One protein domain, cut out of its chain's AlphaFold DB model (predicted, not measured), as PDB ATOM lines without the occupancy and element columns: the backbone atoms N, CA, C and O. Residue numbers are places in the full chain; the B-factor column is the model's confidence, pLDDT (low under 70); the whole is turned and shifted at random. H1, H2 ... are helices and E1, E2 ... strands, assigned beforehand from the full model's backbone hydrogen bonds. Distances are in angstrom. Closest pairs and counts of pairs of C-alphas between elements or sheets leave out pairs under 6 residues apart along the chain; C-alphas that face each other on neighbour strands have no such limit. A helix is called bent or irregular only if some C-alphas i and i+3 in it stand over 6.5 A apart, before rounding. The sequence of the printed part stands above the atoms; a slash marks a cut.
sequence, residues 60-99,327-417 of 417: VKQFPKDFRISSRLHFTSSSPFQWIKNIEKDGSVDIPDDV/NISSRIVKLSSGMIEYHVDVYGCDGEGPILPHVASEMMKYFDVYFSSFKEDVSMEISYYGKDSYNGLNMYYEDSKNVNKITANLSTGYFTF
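This is residues 60 to 99 and 327 to 417 of the 417 residues of an uncharacterized protein of Parastrongyloides trichosuri (UniProt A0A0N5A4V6). Picture one strongly twisted wall of seven strands with a single helix, H1, packed over one face; the opposite face has no named helix. H1 runs along the strands, over E1 and E5, and the long loop of residues 386 to 404 reaches up to 26 A from the mean of the C-alphas. The printed part has 131 residues, with one named helix and seven named strands in the order E1 E2 E3 E4 H1 E5 E6 E7; across the antiparallel sheet they run E2 E3 E4 E1 E5 E6 E7. The class is mixed, helices and strands, with 55 residues in named elements, under half. It is compact, with a radius of gyration of the C-alphas of 15.1 A and spans of 46 by 36 by 33 A.

Look first at E1, residues 72 to 77, an inner strand. E2, residues 91 to 93, is an edge strand; its N 93 is 2.9 A from O 330 of E3, residues 327 to 334. E3 forms a hairpin with E4, residues 340 to 347, where N 331 and O 343 are 2.9 A apart. E4 is the antiparallel neighbour of E1, with N 75 and O 344 at 2.8 A. H1, residues 357 to 371, is on the sheet at a height of 9.1 A; its closest C-alpha pair with E1 is Leu 73 and Ala 360, 7.6 A. H1 and E5, residues 379 to 385, are near each other, at 18 degrees on the local plane. E4, H1 and E5 form a split strand-helix-strand unit, its two strands running the same way with E1 between them, and its crossover is right-handed. E1 and E5 pair through N 76 and O 381, 2.8 A. E5, E6, residues 405 to 409, and E7, residues 414 to 416, form a meander, each the antiparallel neighbour of the one before; find N 382 and O 406 at 2.7 A, and N 407 and O 416 at 2.8 A. In H1, 10 of 11 O i to N i+4 pairs are within hydrogen-bond range.

Find C-alpha 72 at (51.152, 40.589, 44.097); from there E1 runs 16.8 A. E3 covers 23.2 A, E4 22.8 A and E5 20.1 A. H1 starts at (50.822, 47.045, 53.916) and spans 22.2 A; it is only just irregular, with C-alphas 357 and 360 6.6 A apart. E7 ends at C-alpha 416, (33.861, 47.406, 50.777).

The farthest C-alphas, those of Lys 89 and Tyr 396, are 46.3 A apart. Residues 100 to 326 are not printed; C-alphas 99 and 327 are 10.7 A apart across this cut. The links E1 to E2 and E5 to E6 are long. Look for pLDDT under 70 at residues 85 to 88, 97 to 99 and 375.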
ATOM      1  N   VAL A  60      33.279  50.689  54.925       82.50
ATOM      2  CA  VAL A  60      34.028  51.619  55.786       82.50
ATOM      3  C   VAL A  60      34.509  52.842  55.007       82.50
ATOM      4  O   VAL A  60      34.694  52.785  53.796       82.50
ATOM      5  N   LYS A  61      34.736  53.959  55.706       79.38
ATOM      6  CA  LYS A  61      35.275  55.200  55.110       79.38
ATOM      7  C   LYS A  61      36.801  55.245  55.040       79.38
ATOM      8  O   LYS A  61      37.360  56.022  54.278       79.38
ATOM      9  N   GLN A  62      37.484  54.469  55.876       84.19
ATOM     10  CA  GLN A  62      38.943  54.438  55.921       84.19
ATOM     11  C   GLN A  62      39.450  53.152  55.282       84.19
ATOM     12  O   GLN A  62      38.851  52.093  55.465       84.19
ATOM     13  N   PHE A  63      40.575  53.241  54.573       84.81
ATOM     14  CA  PHE A  63      41.239  52.068  54.020       84.81
ATOM     15  C   PHE A  63      41.533  51.041  55.133       84.81
ATOM     16  O   PHE A  63      42.111  51.425  56.158       84.81
ATOM     17  N   PRO A  64      41.136  49.765  54.975       88.69
ATOM     18  CA  PRO A  64      41.302  48.769  56.026       88.69
ATOM     19  C   PRO A  64      42.782  48.506  56.301       88.69
ATOM     20  O   PRO A  64      43.591  48.370  55.380       88.69
ATOM     21  N   LYS A  65      43.138  48.394  57.582       89.69
ATOM     22  CA  LYS A  65      44.493  48.015  57.986       89.69
ATOM     23  C   LYS A  65      44.670  46.507  57.850       89.69
ATOM     24  O   LYS A  65      43.888  45.733  58.397       89.69
ATOM     25  N   ASP A  66      45.712  46.091  57.143       92.94
ATOM     26  CA  ASP A  66      46.093  44.688  56.984       92.94
ATOM     27  C   ASP A  66      47.624  44.592  56.985       92.94
ATOM     28  O   ASP A  66      48.273  45.030  56.039       92.94
ATOM     29  N   PHE A  67      48.205  44.028  58.046       93.94
ATOM     30  CA  PHE A  67      49.653  43.898  58.224       93.94
ATOM     31  C   PHE A  67      50.252  42.666  57.530       93.94
ATOM     32  O   PHE A  67      51.427  42.346  57.734       93.94
ATOM     33  N   ARG A  68      49.479  41.944  56.716       93.38
ATOM     34  CA  ARG A  68      49.985  40.814  55.930       93.38
ATOM     35  C   ARG A  68      50.744  41.308  54.705       93.38
ATOM     36  O   ARG A  68      50.298  42.215  54.006       93.38
ATOM     37  N   ILE A  69      51.863  40.653  54.410       92.50
ATOM     38  CA  ILE A  69      52.628  40.900  53.186       92.50
ATOM     39  C   ILE A  69      51.931  40.179  52.026       92.50
ATOM     40  O   ILE A  69      51.579  39.007  52.149       92.50
ATOM     41  N   SER A  70      51.743  40.855  50.893       91.81
ATOM     42  CA  SER A  70      51.280  40.217  49.649       91.81
ATOM     43  C   SER A  70      52.434  39.950  48.681       91.81
ATOM     44  O   SER A  70      53.454  40.641  48.693       91.81
ATOM     45  N   SER A  71      52.283  38.945  47.818       89.94
ATOM     46  CA  SER A  71      53.219  38.671  46.721       89.94
ATOM     47  C   SER A  71      52.916  39.509  45.478       89.94
ATOM     48  O   SER A  71      53.841  39.919  44.781       89.94
ATOM     49  N   ARG A  72      51.634  39.784  45.222       92.31
ATOM     50  CA  ARG A  72      51.152  40.589  44.097       92.31
ATOM     51  C   ARG A  72      49.913  41.381  44.499       92.31
ATOM     52  O   ARG A  72      49.116  40.917  45.316       92.31
ATOM     53  N   LEU A  73      49.772  42.557  43.907       94.56
ATOM     54  CA  LEU A  73      48.627  43.442  44.047       94.56
ATOM     55  C   LEU A  73      48.064  43.718  42.656       94.56
ATOM     56  O   LEU A  73      48.824  44.007  41.735       94.56
ATOM     57  N   HIS A  74      46.753  43.607  42.508       94.81
ATOM     58  CA  HIS A  74      46.068  43.799  41.239       94.81
ATOM     59  C   HIS A  74      44.942  44.804  41.408       94.81
ATOM     60  O   HIS A  74      44.093  44.629  42.278       94.81
ATOM     61  N   PHE A  75      44.940  45.836  40.578       94.50
ATOM     62  CA  PHE A  75      43.892  46.838  40.514       94.50
ATOM     63  C   PHE A  75      43.101  46.655  39.230       94.50
ATOM     64  O   PHE A  75      43.687  46.593  38.149       94.50
ATOM     65  N   THR A  76      41.781  46.644  39.349       93.12
ATOM     66  CA  THR A  76      40.850  46.592  38.224       93.12
ATOM     67  C   THR A  76      39.952  47.818  38.287       93.12
ATOM     68  O   THR A  76      39.366  48.109  39.329       93.12
ATOM     69  N   SER A  77      39.837  48.556  37.190       91.56
ATOM     70  CA  SER A  77      38.922  49.691  37.083       91.56
ATOM     71  C   SER A  77      38.134  49.633  35.781       91.56
ATOM     72  O   SER A  77      38.644  49.189  34.751       91.56
ATOM     73  N   SER A  78      36.893  50.111  35.832       87.62
ATOM     74  CA  SER A  78      36.059  50.370  34.656       87.62
ATOM     75  C   SER A  78      36.478  51.639  33.904       87.62
ATOM     76  O   SER A  78      36.095  51.819  32.749       87.62
ATOM     77  N   SER A  79      37.276  52.509  34.529       87.50
ATOM     78  CA  SER A  79      37.730  53.777  33.955       87.50
ATOM     79  C   SER A  79      39.242  53.761  33.688       87.50
ATOM     80  O   SER A  79      40.004  53.158  34.450       87.50
ATOM     81  N   PRO A  80      39.721  54.431  32.624       86.88
ATOM     82  CA  PRO A  80      41.131  54.401  32.258       86.88
ATOM     83  C   PRO A  80      42.013  55.158  33.256       86.88
ATOM     84  O   PRO A  80      41.749  56.312  33.607       86.88
ATOM     85  N   PHE A  81      43.139  54.546  33.629       84.38
ATOM     86  CA  PHE A  81      44.208  55.216  34.374       84.38
ATOM     87  C   PHE A  81      44.876  56.326  33.543       84.38
ATOM     88  O   PHE A  81      44.777  56.349  32.312       84.38
ATOM     89  N   GLN A  82      45.599  57.230  34.214       79.75
ATOM     90  CA  GLN A  82      46.207  58.433  33.619       79.75
ATOM     91  C   GLN A  82      46.988  58.179  32.334       79.75
ATOM     92  O   GLN A  82      46.871  58.940  31.375       79.75
ATOM     93  N   TRP A  83      47.755  57.098  32.303       80.31
ATOM     94  CA  TRP A  83      48.611  56.745  31.178       80.31
ATOM     95  C   TRP A  83      47.946  55.845  30.132       80.31
ATOM     96  O   TRP A  83      48.560  55.536  29.117       80.31
ATOM     97  N   ILE A  84      46.692  55.439  30.348       80.25
ATOM     98  CA  ILE A  84      45.956  54.534  29.454       80.25
ATOM     99  C   ILE A  84      44.872  55.269  28.648       80.25
ATOM    100  O   ILE A  84      44.318  54.715  27.704       80.25
ATOM    101  N   LYS A  85      44.591  56.537  28.972       66.06
ATOM    102  CA  LYS A  85      43.412  57.309  28.534       66.06
ATOM    103  C   LYS A  85      43.120  57.332  27.021       66.06
ATOM    104  O   LYS A  85      41.983  57.592  26.651       66.06
ATOM    105  N   ASN A  86      44.098  57.028  26.166       65.56
ATOM    106  CA  ASN A  86      43.971  57.085  24.703       65.56
ATOM    107  C   ASN A  86      44.237  55.744  23.992       65.56
ATOM    108  O   ASN A  86      44.460  55.725  22.781       65.56
ATOM    109  N   ILE A  87      44.285  54.630  24.726       69.88
ATOM    110  CA  ILE A  87      44.581  53.311  24.163       69.88
ATOM    111  C   ILE A  87      43.341  52.431  24.329       69.88
ATOM    112  O   ILE A  87      42.886  52.174  25.437       69.88
ATOM    113  N   GLU A  88      42.801  51.964  23.207       65.06
ATOM    114  CA  GLU A  88      41.598  51.112  23.159       65.06
ATOM    115  C   GLU A  88      41.908  49.684  22.688       65.06
ATOM    116  O   GLU A  88      41.015  48.871  22.444       65.06
ATOM    117  N   LYS A  89      43.194  49.369  22.508       71.38
ATOM    118  CA  LYS A  89      43.642  48.048  22.071       71.38
ATOM    119  C   LYS A  89      43.936  47.181  23.285       71.38
ATOM    120  O   LYS A  89      44.629  47.620  24.197       71.38
ATOM    121  N   ASP A  90      43.446  45.947  23.236       76.00
ATOM    122  CA  ASP A  90      43.841  44.896  24.170       76.00
ATOM    123  C   ASP A  90      45.362  44.700  24.094       76.00
ATOM    124  O   ASP A  90      45.933  44.575  23.003       76.00
ATOM    125  N   GLY A  91      46.016  44.743  25.250       78.50
ATOM    126  CA  GLY A  91      47.462  44.636  25.328       78.50
ATOM    127  C   GLY A  91      48.081  45.288  26.556       78.50
ATOM    128  O   GLY A  91      47.439  46.002  27.329       78.50
ATOM    129  N   SER A  92      49.371  45.006  26.729       80.88
ATOM    130  CA  SER A  92      50.212  45.682  27.712       80.88
ATOM    131  C   SER A  92      50.435  47.134  27.297       80.88
ATOM    132  O   SER A  92      50.689  47.415  26.125       80.88
ATOM    133  N   VAL A  93      50.360  48.035  28.269       80.19
ATOM    134  CA  VAL A  93      50.584  49.470  28.095       80.19
ATOM    135  C   VAL A  93      51.832  49.860  28.868       80.19
ATOM    136  O   VAL A  93      51.980  49.492  30.038       80.19
ATOM    137  N   ASP A  94      52.714  50.607  28.212       76.19
ATOM    138  CA  ASP A  94      53.913  51.137  28.847       76.19
ATOM    139  C   ASP A  94      53.539  52.176  29.902       76.19
ATOM    140  O   ASP A  94      52.641  53.005  29.725       76.19
ATOM    141  N   ILE A  95      54.234  52.110  31.030       77.75
ATOM    142  CA  ILE A  95      54.040  53.039  32.134       77.75
ATOM    143  C   ILE A  95      54.954  54.240  31.895       77.75
ATOM    144  O   ILE A  95      56.126  54.026  31.585       77.75
ATOM    145  N   PRO A  96      54.456  55.483  32.034       72.38
ATOM    146  CA  PRO A  96      55.276  56.666  31.835       72.38
ATOM    147  C   PRO A  96      56.477  56.668  32.770       72.38
ATOM    148  O   PRO A  96      56.355  56.272  33.934       72.38
ATOM    149  N   ASP A  97      57.595  57.196  32.278       66.50
ATOM    150  CA  ASP A  97      58.820  57.320  33.063       66.50
ATOM    151  C   ASP A  97      58.566  58.088  34.367       66.50
ATOM    152  O   ASP A  97      58.993  57.620  35.406       66.50
ATOM    153  N   ASP A  98      57.730  59.132  34.379       64.62
ATOM    154  CA  ASP A  98      57.333  59.867  35.596       64.62
ATOM    155  C   ASP A  98      56.724  58.999  36.718       64.62
ATOM    156  O   ASP A  98      56.801  59.345  37.894       64.62
ATOM    157  N   VAL A  99      56.035  57.906  36.367       65.19
ATOM    158  CA  VAL A  99      55.426  56.964  37.329       65.19
ATOM    159  C   VAL A  99      56.417  55.856  37.690       65.19
ATOM    160  O   VAL A  99      56.345  55.268  38.769       65.19
ATOM    161  N   ASN A 327      57.812  46.472  40.718       89.06
ATOM    162  CA  ASN A 327      57.447  46.693  39.335       89.06
ATOM    163  C   ASN A 327      55.958  46.975  39.253       89.06
ATOM    164  O   ASN A 327      55.170  46.406  40.006       89.06
ATOM    165  N   ILE A 328      55.603  47.836  38.309       89.44
ATOM    166  CA  ILE A 328      54.226  48.080  37.926       89.44
ATOM    167  C   ILE A 328      54.092  47.626  36.474       89.44
ATOM    168  O   ILE A 328      55.006  47.824  35.673       89.44
ATOM    169  N   SER A 329      52.966  47.021  36.124       89.56
ATOM    170  CA  SER A 329      52.584  46.803  34.731       89.56
ATOM    171  C   SER A 329      51.131  47.197  34.522       89.56
ATOM    172  O   SER A 329      50.330  47.135  35.453       89.56
ATOM    173  N   SER A 330      50.804  47.608  33.304       90.62
ATOM    174  CA  SER A 330      49.475  48.080  32.944       90.62
ATOM    175  C   SER A 330      48.938  47.276  31.767       90.62
ATOM    176  O   SER A 330      49.683  46.967  30.836       90.62
ATOM    177  N   ARG A 331      47.648  46.940  31.783       90.69
ATOM    178  CA  ARG A 331      46.981  46.203  30.706       90.69
ATOM    179  C   ARG A 331      45.563  46.718  30.487       90.69
ATOM    180  O   ARG A 331      44.886  47.101  31.435       90.69
ATOM    181  N   ILE A 332      45.120  46.686  29.239       90.62
ATOM    182  CA  ILE A 332      43.711  46.836  28.874       90.62
ATOM    183  C   ILE A 332      43.178  45.456  28.529       90.62
ATOM    184  O   ILE A 332      43.807  44.763  27.738       90.62
ATOM    185  N   VAL A 333      42.042  45.066  29.101       88.69
ATOM    186  CA  VAL A 333      41.391  43.781  28.833       88.69
ATOM    187  C   VAL A 333      40.005  44.039  28.265       88.69
ATOM    188  O   VAL A 333      39.190  44.719  28.883       88.69
ATOM    189  N   LYS A 334      39.716  43.475  27.089       87.56
ATOM    190  CA  LYS A 334      38.366  43.495  26.519       87.56
ATOM    191  C   LYS A 334      37.624  42.224  26.917       87.56
ATOM    192  O   LYS A 334      38.000  41.124  26.516       87.56
ATOM    193  N   LEU A 335      36.565  42.378  27.702       85.25
ATOM    194  CA  LEU A 335      35.726  41.272  28.145       85.25
ATOM    195  C   LEU A 335      34.849  40.747  27.003       85.25
ATOM    196  O   LEU A 335      34.532  41.458  26.045       85.25
ATOM    197  N   SER A 336      34.382  39.504  27.138       82.88
ATOM    198  CA  SER A 336      33.419  38.889  26.213       82.88
ATOM    199  C   SER A 336      32.086  39.643  26.143       82.88
ATOM    200  O   SER A 336      31.411  39.593  25.121       82.88
ATOM    201  N   SER A 337      31.741  40.391  27.197       84.56
ATOM    202  CA  SER A 337      30.593  41.305  27.247       84.56
ATOM    203  C   SER A 337      30.759  42.556  26.374       84.56
ATOM    204  O   SER A 337      29.822  43.337  26.241       84.56
ATOM    205  N   GLY A 338      31.945  42.777  25.798       81.12
ATOM    206  CA  GLY A 338      32.290  43.981  25.046       81.12
ATOM    207  C   GLY A 338      32.780  45.142  25.914       81.12
ATOM    208  O   GLY A 338      33.270  46.123  25.356       81.12
ATOM    209  N   MET A 339      32.703  45.023  27.244       84.50
ATOM    210  CA  MET A 339      33.239  46.020  28.172       84.50
ATOM    211  C   MET A 339      34.767  45.981  28.224       84.50
ATOM    212  O   MET A 339      35.388  44.944  27.983       84.50
ATOM    213  N   ILE A 340      35.362  47.129  28.533       86.88
ATOM    214  CA  ILE A 340      36.807  47.290  28.674       86.88
ATOM    215  C   ILE A 340      37.122  47.448  30.158       86.88
ATOM    216  O   ILE A 340      36.499  48.256  30.842       86.88
ATOM    217  N   GLU A 341      38.100  46.689  30.633       89.94
ATOM    218  CA  GLU A 341      38.668  46.838  31.965       89.94
ATOM    219  C   GLU A 341      40.121  47.285  31.878       89.94
ATOM    220  O   GLU A 341      40.892  46.861  31.011       89.94
ATOM    221  N   TYR A 342      40.507  48.115  32.836       91.25
ATOM    222  CA  TYR A 342      41.855  48.628  32.975       91.25
ATOM    223  C   TYR A 342      42.502  47.982  34.186       91.25
ATOM    224  O   TYR A 342      41.974  48.035  35.297       91.25
ATOM    225  N   HIS A 343      43.622  47.315  33.949       92.50
ATOM    226  CA  HIS A 343      44.305  46.479  34.921       92.50
ATOM    227  C   HIS A 343      45.668  47.092  35.236       92.50
ATOM    228  O   HIS A 343      46.438  47.398  34.323       92.50
ATOM    229  N   VAL A 344      45.981  47.247  36.521       92.44
ATOM    230  CA  VAL A 344      47.313  47.642  36.998       92.44
ATOM    231  C   VAL A 344      47.805  46.595  37.982       92.44
ATOM    232  O   VAL A 344      47.165  46.315  38.989       92.44
ATOM    233  N   ASP A 345      48.960  46.014  37.695       92.81
ATOM    234  CA  ASP A 345      49.594  45.001  38.528       92.81
ATOM    235  C   ASP A 345      50.842  45.563  39.193       92.81
ATOM    236  O   ASP A 345      51.684  46.149  38.515       92.81
ATOM    237  N   VAL A 346      51.003  45.294  40.487       92.75
ATOM    238  CA  VAL A 346      52.233  45.552  41.238       92.75
ATOM    239  C   VAL A 346      52.802  44.246  41.769       92.75
ATOM    240  O   VAL A 346      52.082  43.422  42.335       92.75
ATOM    241  N   TYR A 347      54.102  44.042  41.562       91.06
ATOM    242  CA  TYR A 347      54.818  42.805  41.881       91.06
ATOM    243  C   TYR A 347      56.305  43.083  42.149       91.06
ATOM    244  O   TYR A 347      56.812  44.149  41.810       91.06
ATOM    245  N   GLY A 348      57.030  42.160  42.787       85.25
ATOM    246  CA  GLY A 348      58.468  42.336  43.043       85.25
ATOM    247  C   GLY A 348      59.354  42.044  41.826       85.25
ATOM    248  O   GLY A 348      58.886  41.571  40.789       85.25
ATOM    249  N   CYS A 349      60.658  42.327  41.936       71.06
ATOM    250  CA  CYS A 349      61.617  42.142  40.835       71.06
ATOM    251  C   CYS A 349      61.669  40.699  40.310       71.06
ATOM    252  O   CYS A 349      61.824  40.500  39.108       71.06
ATOM    253  N   ASP A 350      61.493  39.720  41.198       71.38
ATOM    254  CA  ASP A 350      61.590  38.292  40.885       71.38
ATOM    255  C   ASP A 350      60.217  37.663  40.552       71.38
ATOM    256  O   ASP A 350      60.080  36.446  40.484       71.38
ATOM    257  N   GLY A 351      59.184  38.492  40.337       72.88
ATOM    258  CA  GLY A 351      57.813  38.068  40.014       72.88
ATOM    259  C   GLY A 351      56.894  37.895  41.227       72.88
ATOM    260  O   GLY A 351      55.673  37.932  41.083       72.88
ATOM    261  N   GLU A 352      57.462  37.795  42.424       75.25
ATOM    262  CA  GLU A 352      56.757  37.795  43.709       75.25
ATOM    263  C   GLU A 352      57.311  38.923  44.592       75.25
ATOM    264  O   GLU A 352      58.380  39.442  44.286       75.25
ATOM    265  N   GLY A 353      56.547  39.352  45.608       70.81
ATOM    266  CA  GLY A 353      56.764  40.536  46.465       70.81
ATOM    267  C   GLY A 353      58.129  40.641  47.187       70.81
ATOM    268  O   GLY A 353      59.131  40.115  46.721       70.81
ATOM    269  N   PRO A 354      58.245  41.337  48.330       91.69
ATOM    270  CA  PRO A 354      57.201  41.685  49.286       91.69
ATOM    271  C   PRO A 354      56.473  42.979  48.925       91.69
ATOM    272  O   PRO A 354      57.090  44.016  48.710       91.69
ATOM    273  N   ILE A 355      55.145  42.939  48.936       93.62
ATOM    274  CA  ILE A 355      54.309  44.139  48.900       93.62
ATOM    275  C   ILE A 355      53.876  44.427  50.334       93.62
ATOM    276  O   ILE A 355      53.134  43.645  50.935       93.62
ATOM    277  N   LEU A 356      54.396  45.524  50.880       94.38
ATOM    278  CA  LEU A 356      54.154  45.943  52.257       94.38
ATOM    279  C   LEU A 356      52.749  46.558  52.425       94.38
ATOM    280  O   LEU A 356      52.190  47.077  51.456       94.38
ATOM    281  N   PRO A 357      52.180  46.551  53.645       92.25
ATOM    282  CA  PRO A 357      50.822  47.045  53.916       92.25
ATOM    283  C   PRO A 357      50.495  48.435  53.362       92.25
ATOM    284  O   PRO A 357      49.401  48.659  52.849       92.25
ATOM    285  N   HIS A 358      51.451  49.365  53.434       91.50
ATOM    286  CA  HIS A 358      51.240  50.757  53.031       91.50
ATOM    287  C   HIS A 358      51.106  50.936  51.510       91.50
ATOM    288  O   HIS A 358      50.505  51.911  51.064       91.50
ATOM    289  N   VAL A 359      51.630  50.005  50.702       92.38
ATOM    290  CA  VAL A 359      51.702  50.147  49.237       92.38
ATOM    291  C   VAL A 359      50.310  50.359  48.651       92.38
ATOM    292  O   VAL A 359      50.078  51.312  47.914       92.38
ATOM    293  N   ALA A 360      49.353  49.505  49.023       91.75
ATOM    294  CA  ALA A 360      47.999  49.589  48.488       91.75
ATOM    295  C   ALA A 360      47.298  50.890  48.899       91.75
ATOM    296  O   ALA A 360      46.648  51.514  48.066       91.75
ATOM    297  N   SER A 361      47.460  51.334  50.150       89.50
ATOM    298  CA  SER A 361      46.847  52.583  50.611       89.50
ATOM    299  C   SER A 361      47.438  53.811  49.915       89.50
ATOM    300  O   SER A 361      46.694  54.720  49.562       89.50
ATOM    301  N   GLU A 362      48.754  53.842  49.685       88.25
ATOM    302  CA  GLU A 362      49.409  54.958  48.987       88.25
ATOM    303  C   GLU A 362      49.041  54.990  47.499       88.25
ATOM    304  O   GLU A 362      48.728  56.052  46.960       88.25
ATOM    305  N   MET A 363      48.970  53.827  46.847       87.62
ATOM    306  CA  MET A 363      48.468  53.732  45.475       87.62
ATOM    307  C   MET A 363      47.016  54.188  45.360       87.62
ATOM    308  O   MET A 363      46.673  54.907  44.424       87.62
ATOM    309  N   MET A 364      46.167  53.831  46.326       87.06
ATOM    310  CA  MET A 364      44.785  54.299  46.338       87.06
ATOM    311  C   MET A 364      44.683  55.810  46.489       87.06
ATOM    312  O   MET A 364      43.898  56.412  45.771       87.06
ATOM    313  N   LYS A 365      45.497  56.440  47.344       84.56
ATOM    314  CA  LYS A 365      45.554  57.910  47.432       84.56
ATOM    315  C   LYS A 365      45.975  58.535  46.103       84.56
ATOM    316  O   LYS A 365      45.410  59.545  45.692       84.56
ATOM    317  N   TYR A 366      46.955  57.940  45.422       84.12
ATOM    318  CA  TYR A 366      47.390  58.406  44.108       84.12
ATOM    319  C   TYR A 366      46.259  58.320  43.073       84.12
ATOM    320  O   TYR A 366      45.993  59.291  42.360       84.12
ATOM    321  N   PHE A 367      45.556  57.185  43.017       84.75
ATOM    322  CA  PHE A 367      44.420  57.005  42.118       84.75
ATOM    323  C   PHE A 367      43.253  57.922  42.467       84.75
ATOM    324  O   PHE A 367      42.679  58.514  41.562       84.75
ATOM    325  N   ASP A 368      42.938  58.100  43.744       83.06
ATOM    326  CA  ASP A 368      41.866  58.976  44.209       83.06
ATOM    327  C   ASP A 368      42.077  60.429  43.757       83.06
ATOM    328  O   ASP A 368      41.179  61.043  43.183       83.06
ATOM    329  N   VAL A 369      43.302  60.952  43.881       80.62
ATOM    330  CA  VAL A 369      43.655  62.294  43.378       80.62
ATOM    331  C   VAL A 369      43.453  62.407  41.865       80.62
ATOM    332  O   VAL A 369      42.982  63.438  41.381       80.62
ATOM    333  N   TYR A 370      43.800  61.366  41.107       79.75
ATOM    334  CA  TYR A 370      43.610  61.351  39.658       79.75
ATOM    335  C   TYR A 370      42.126  61.250  39.276       79.75
ATOM    336  O   TYR A 370      41.634  62.045  38.470       79.75
ATOM    337  N   PHE A 371      41.393  60.310  39.872       80.94
ATOM    338  CA  PHE A 371      39.992  60.051  39.552       80.94
ATOM    339  C   PHE A 371      39.042  61.121  40.087       80.94
ATOM    340  O   PHE A 371      38.017  61.357  39.461       80.94
ATOM    341  N   SER A 372      39.424  61.874  41.122       77.06
ATOM    342  CA  SER A 372      38.696  63.070  41.581       77.06
ATOM    343  C   SER A 372      38.513  64.129  40.485       77.06
ATOM    344  O   SER A 372      37.656  65.004  40.594       77.06
ATOM    345  N   SER A 373      39.323  64.086  39.419       73.31
ATOM    346  CA  SER A 373      39.158  64.967  38.255       73.31
ATOM    347  C   SER A 373      38.044  64.527  37.291       73.31
ATOM    348  O   SER A 373      37.638  65.304  36.422       73.31
ATOM    349  N   PHE A 374      37.541  63.300  37.431       70.12
ATOM    350  CA  PHE A 374      36.452  62.758  36.627       70.12
ATOM    351  C   PHE A 374      35.108  63.068  37.290       70.12
ATOM    352  O   PHE A 374      34.979  63.073  38.508       70.12
ATOM    353  N   LYS A 375      34.083  63.333  36.473       63.31
ATOM    354  CA  LYS A 375      32.708  63.575  36.947       63.31
ATOM    355  C   LYS A 375      31.895  62.287  37.132       63.31
ATOM    356  O   LYS A 375      30.707  62.366  37.420       63.31
ATOM    357  N   GLU A 376      32.505  61.132  36.894       72.31
ATOM    358  CA  GLU A 376      31.838  59.832  36.864       72.31
ATOM    359  C   GLU A 376      32.114  59.047  38.147       72.31
ATOM    360  O   GLU A 376      33.180  59.178  38.752       72.31
ATOM    361  N   ASP A 377      31.158  58.205  38.537       76.38
ATOM    362  CA  ASP A 377      31.331  57.261  39.638       76.38
ATOM    363  C   ASP A 377      32.317  56.164  39.223       76.38
ATOM    364  O   ASP A 377      31.964  55.204  38.533       76.38
ATOM    365  N   VAL A 378      33.573  56.310  39.646       83.50
ATOM    366  CA  VAL A 378      34.617  55.317  39.384       83.50
ATOM    367  C   VAL A 378      34.648  54.290  40.512       83.50
ATOM    368  O   VAL A 378      34.964  54.605  41.664       83.50
ATOM    369  N   SER A 379      34.363  53.035  40.168       86.12
ATOM    370  CA  SER A 379      34.628  51.885  41.031       86.12
ATOM    371  C   SER A 379      35.979  51.264  40.689       86.12
ATOM    372  O   SER A 379      36.299  51.046  39.516       86.12
ATOM    373  N   MET A 380      36.752  50.937  41.716       90.62
ATOM    374  CA  MET A 380      38.020  50.234  41.595       90.62
ATOM    375  C   MET A 380      38.025  49.013  42.502       90.62
ATOM    376  O   MET A 380      37.657  49.089  43.668       90.62
ATOM    377  N   GLU A 381      38.489  47.892  41.983       93.81
ATOM    378  CA  GLU A 381      38.725  46.680  42.746       93.81
ATOM    379  C   GLU A 381      40.224  46.492  42.980       93.81
ATOM    380  O   GLU A 381      41.035  46.713  42.087       93.81
ATOM    381  N   ILE A 382      40.586  46.061  44.183       94.81
ATOM    382  CA  ILE A 382      41.943  45.737  44.604       94.81
ATOM    383  C   ILE A 382      41.947  44.280  45.047       94.81
ATOM    384  O   ILE A 382      41.250  43.921  45.992       94.81
ATOM    385  N   SER A 383      42.758  43.449  44.408       95.19
ATOM    386  CA  SER A 383      42.945  42.040  44.750       95.19
ATOM    387  C   SER A 383      44.370  41.788  45.240       95.19
ATOM    388  O   SER A 383      45.346  42.199  44.609       95.19
ATOM    389  N   TYR A 384      44.495  41.096  46.373       93.75
ATOM    390  CA  TYR A 384      45.768  40.737  46.996       93.75
ATOM    391  C   TYR A 384      46.051  39.247  46.826       93.75
ATOM    392  O   TYR A 384      45.203  38.411  47.131       93.75
ATOM    393  N   TYR A 385      47.280  38.912  46.443       91.38
ATOM    394  CA  TYR A 385      47.728  37.526  46.302       91.38
ATOM    395  C   TYR A 385      48.825  37.189  47.315       91.38
ATOM    396  O   TYR A 385      49.607  38.054  47.714       91.38
ATOM    397  N   GLY A 386      48.882  35.924  47.741       86.06
ATOM    398  CA  GLY A 386      49.943  35.402  48.612       86.06
ATOM    399  C   GLY A 386      49.860  35.815  50.086       86.06
ATOM    400  O   GLY A 386      50.799  35.559  50.835       86.06
ATOM    401  N   LYS A 387      48.756  36.436  50.528       86.62
ATOM    402  CA  LYS A 387      48.561  36.818  51.940       86.62
ATOM    403  C   LYS A 387      48.237  35.641  52.861       86.62
ATOM    404  O   LYS A 387      48.388  35.771  54.076       86.62
ATOM    405  N   ASP A 388      47.810  34.506  52.310       82.69
ATOM    406  CA  ASP A 388      47.344  33.353  53.091       82.69
ATOM    407  C   ASP A 388      48.436  32.789  54.008       82.69
ATOM    408  O   ASP A 388      48.171  32.417  55.152       82.69
ATOM    409  N   SER A 389      49.695  32.853  53.564       81.00
ATOM    410  CA  SER A 389      50.873  32.478  54.354       81.00
ATOM    411  C   SER A 389      51.088  33.355  55.598       81.00
ATOM    412  O   SER A 389      51.906  33.013  56.449       81.00
ATOM    413  N   TYR A 390      50.354  34.465  55.734       87.38
ATOM    414  CA  TYR A 390      50.522  35.477  56.779       87.38
ATOM    415  C   TYR A 390      49.257  35.723  57.620       87.38
ATOM    416  O   TYR A 390      49.233  36.664  58.411       87.38
ATOM    417  N   ASN A 391      48.219  34.883  57.507       81.56
ATOM    418  CA  ASN A 391      46.901  35.082  58.141       81.56
ATOM    419  C   ASN A 391      46.914  35.396  59.649       81.56
ATOM    420  O   ASN A 391      45.983  36.028  60.146       81.56
ATOM    421  N   GLY A 392      47.960  34.992  60.372       84.31
ATOM    422  CA  GLY A 392      48.086  35.238  61.803       84.31
ATOM    423  C   GLY A 392      48.557  36.637  62.218       84.31
ATOM    424  O   GLY A 392      48.446  36.978  63.393       84.31
ATOM    425  N   LEU A 393      49.067  37.461  61.295       89.69
ATOM    426  CA  LEU A 393      49.693  38.748  61.640       89.69
ATOM    427  C   LEU A 393      48.706  39.832  62.098       89.69
ATOM    428  O   LEU A 393      49.095  40.737  62.826       89.69
ATOM    429  N   ASN A 394      47.438  39.720  61.715       91.25
ATOM    430  CA  ASN A 394      46.389  40.676  62.086       91.25
ATOM    431  C   ASN A 394      45.662  40.312  63.384       91.25
ATOM    432  O   ASN A 394      44.947  41.124  63.954       91.25
ATOM    433  N   MET A 395      45.850  39.091  63.884       87.81
ATOM    434  CA  MET A 395      45.001  38.526  64.933       87.81
ATOM    435  C   MET A 395      45.042  39.302  66.260       87.81
ATOM    436  O   MET A 395      44.093  39.241  67.029       87.81
ATOM    437  N   TYR A 396      46.125  40.035  66.528       87.19
ATOM    438  CA  TYR A 396      46.285  40.823  67.754       87.19
ATOM    439  C   TYR A 396      45.946  42.308  67.573       87.19
ATOM    440  O   TYR A 396      46.222  43.095  68.477       87.19
ATOM    441  N   TYR A 397      45.369  42.727  66.444       89.69
ATOM    442  CA  TYR A 397      44.923  44.105  66.223       89.69
ATOM    443  C   TYR A 397      43.418  44.142  65.968       89.69
ATOM    444  O   TYR A 397      42.942  43.613  64.965       89.69
ATOM    445  N   GLU A 398      42.688  44.813  66.858       85.25
ATOM    446  CA  GLU A 398      41.225  44.946  66.798       85.25
ATOM    447  C   GLU A 398      40.748  45.719  65.560       85.25
ATOM    448  O   GLU A 398      39.675  45.451  65.030       85.25
ATOM    449  N   ASP A 399      41.560  46.664  65.081       85.75
ATOM    450  CA  ASP A 399      41.274  47.524  63.934       85.75
ATOM    451  C   ASP A 399      41.777  46.955  62.598       85.75
ATOM    452  O   ASP A 399      41.602  47.587  61.551       85.75
ATOM    453  N   SER A 400      42.405  45.775  62.614       87.88
ATOM    454  CA  SER A 400      42.953  45.145  61.414       87.88
ATOM    455  C   SER A 400      42.076  44.008  60.905       87.88
ATOM    456  O   SER A 400      41.384  43.335  61.671       87.88
ATOM    457  N   LYS A 401      42.117  43.769  59.592       86.19
ATOM    458  CA  LYS A 401      41.313  42.731  58.946       86.19
ATOM    459  C   LYS A 401      42.115  41.952  57.920       86.19
ATOM    460  O   LYS A 401      42.955  42.495  57.207       86.19
ATOM    461  N   ASN A 402      41.805  40.663  57.809       88.88
ATOM    462  CA  ASN A 402      42.349  39.805  56.763       88.88
ATOM    463  C   ASN A 402      41.621  40.080  55.445       88.88
ATOM    464  O   ASN A 402      40.636  39.423  55.118       88.88
ATOM    465  N   VAL A 403      42.120  41.059  54.690       88.25
ATOM    466  CA  VAL A 403      41.519  41.493  53.432       88.25
ATOM    467  C   VAL A 403      42.262  40.938  52.216       88.25
ATOM    468  O   VAL A 403      43.441  41.230  51.992       88.25
ATOM    469  N   ASN A 404      41.555  40.145  51.409       91.00
ATOM    470  CA  ASN A 404      42.069  39.605  50.144       91.00
ATOM    471  C   ASN A 404      41.530  40.358  48.917       91.00
ATOM    472  O   ASN A 404      42.153  40.314  47.859       91.00
ATOM    473  N   LYS A 405      40.411  41.075  49.062       92.81
ATOM    474  CA  LYS A 405      39.796  41.881  48.007       92.81
ATOM    475  C   LYS A 405      39.132  43.119  48.615       92.81
ATOM    476  O   LYS A 405      38.502  42.999  49.657       92.81
ATOM    477  N   ILE A 406      39.295  44.281  47.987       92.06
ATOM    478  CA  ILE A 406      38.657  45.552  48.367       92.06
ATOM    479  C   ILE A 406      37.986  46.118  47.127       92.06
ATOM    480  O   ILE A 406      38.613  46.179  46.078       92.06
ATOM    481  N   THR A 407      36.753  46.587  47.244       90.31
ATOM    482  CA  THR A 407      36.124  47.433  46.231       90.31
ATOM    483  C   THR A 407      36.049  48.850  46.782       90.31
ATOM    484  O   THR A 407      35.403  49.104  47.794       90.31
ATOM    485  N   ALA A 408      36.756  49.774  46.151       87.88
ATOM    486  CA  ALA A 408      36.732  51.192  46.456       87.88
ATOM    487  C   ALA A 408      35.768  51.897  45.502       87.88
ATOM    488  O   ALA A 408      35.891  51.788  44.281       87.88
ATOM    489  N   ASN A 409      34.822  52.644  46.054       84.88
ATOM    490  CA  ASN A 409      34.044  53.608  45.297       84.88
ATOM    491  C   ASN A 409      34.686  54.988  45.511       84.88
ATOM    492  O   ASN A 409      34.614  55.545  46.606       84.88
ATOM    493  N   LEU A 410      35.344  55.508  44.473       79.75
ATOM    494  CA  LEU A 410      36.163  56.719  44.573       79.75
ATOM    495  C   LEU A 410      35.323  57.997  44.684       79.75
ATOM    496  O   LEU A 410      35.772  58.966  45.281       79.75
ATOM    497  N   SER A 411      34.086  58.007  44.181       75.69
ATOM    498  CA  SER A 411      33.217  59.186  44.291       75.69
ATOM    499  C   SER A 411      32.639  59.363  45.693       75.69
ATOM    500  O   SER A 411      32.474  60.482  46.176       75.69
ATOM    501  N   THR A 412      32.348  58.255  46.373       75.75
ATOM    502  CA  THR A 412      31.797  58.264  47.733       75.75
ATOM    503  C   THR A 412      32.879  58.142  48.814       75.75
ATOM    504  O   THR A 412      32.614  58.440  49.980       75.75
ATOM    505  N   GLY A 413      34.091  57.709  48.446       76.06
ATOM    506  CA  GLY A 413      35.209  57.461  49.361       76.06
ATOM    507  C   GLY A 413      35.017  56.236  50.262       76.06
ATOM    508  O   GLY A 413      35.718  56.092  51.265       76.06
ATOM    509  N   TYR A 414      34.048  55.371  49.953       82.19
ATOM    510  CA  TYR A 414      33.778  54.163  50.728       82.19
ATOM    511  C   TYR A 414      34.507  52.950  50.155       82.19
ATOM    512  O   TYR A 414      34.605  52.753  48.943       82.19
ATOM    513  N   PHE A 415      34.956  52.094  51.065       84.69
ATOM    514  CA  PHE A 415      35.587  50.815  50.779       84.69
ATOM    515  C   PHE A 415      34.679  49.688  51.251       84.69
ATOM    516  O   PHE A 415      34.163  49.738  52.369       84.69
ATOM    517  N   THR A 416      34.524  48.661  50.423       85.25
ATOM    518  CA  THR A 416      33.861  47.406  50.777       85.25
ATOM    519  C   THR A 416      34.834  46.238  50.662       85.25
ATOM    520  O   THR A 416      35.680  46.229  49.767       85.25
ATOM    521  N   PHE A 417      34.769  45.268  51.574       80.81
ATOM    522  CA  PHE A 417      35.652  44.093  51.574       80.81
ATOM    523  C   PHE A 417      35.004  42.870  52.219       80.81
ATOM    524  O   PHE A 417      34.041  43.056  53.004       80.81
TER     525      PHE A 417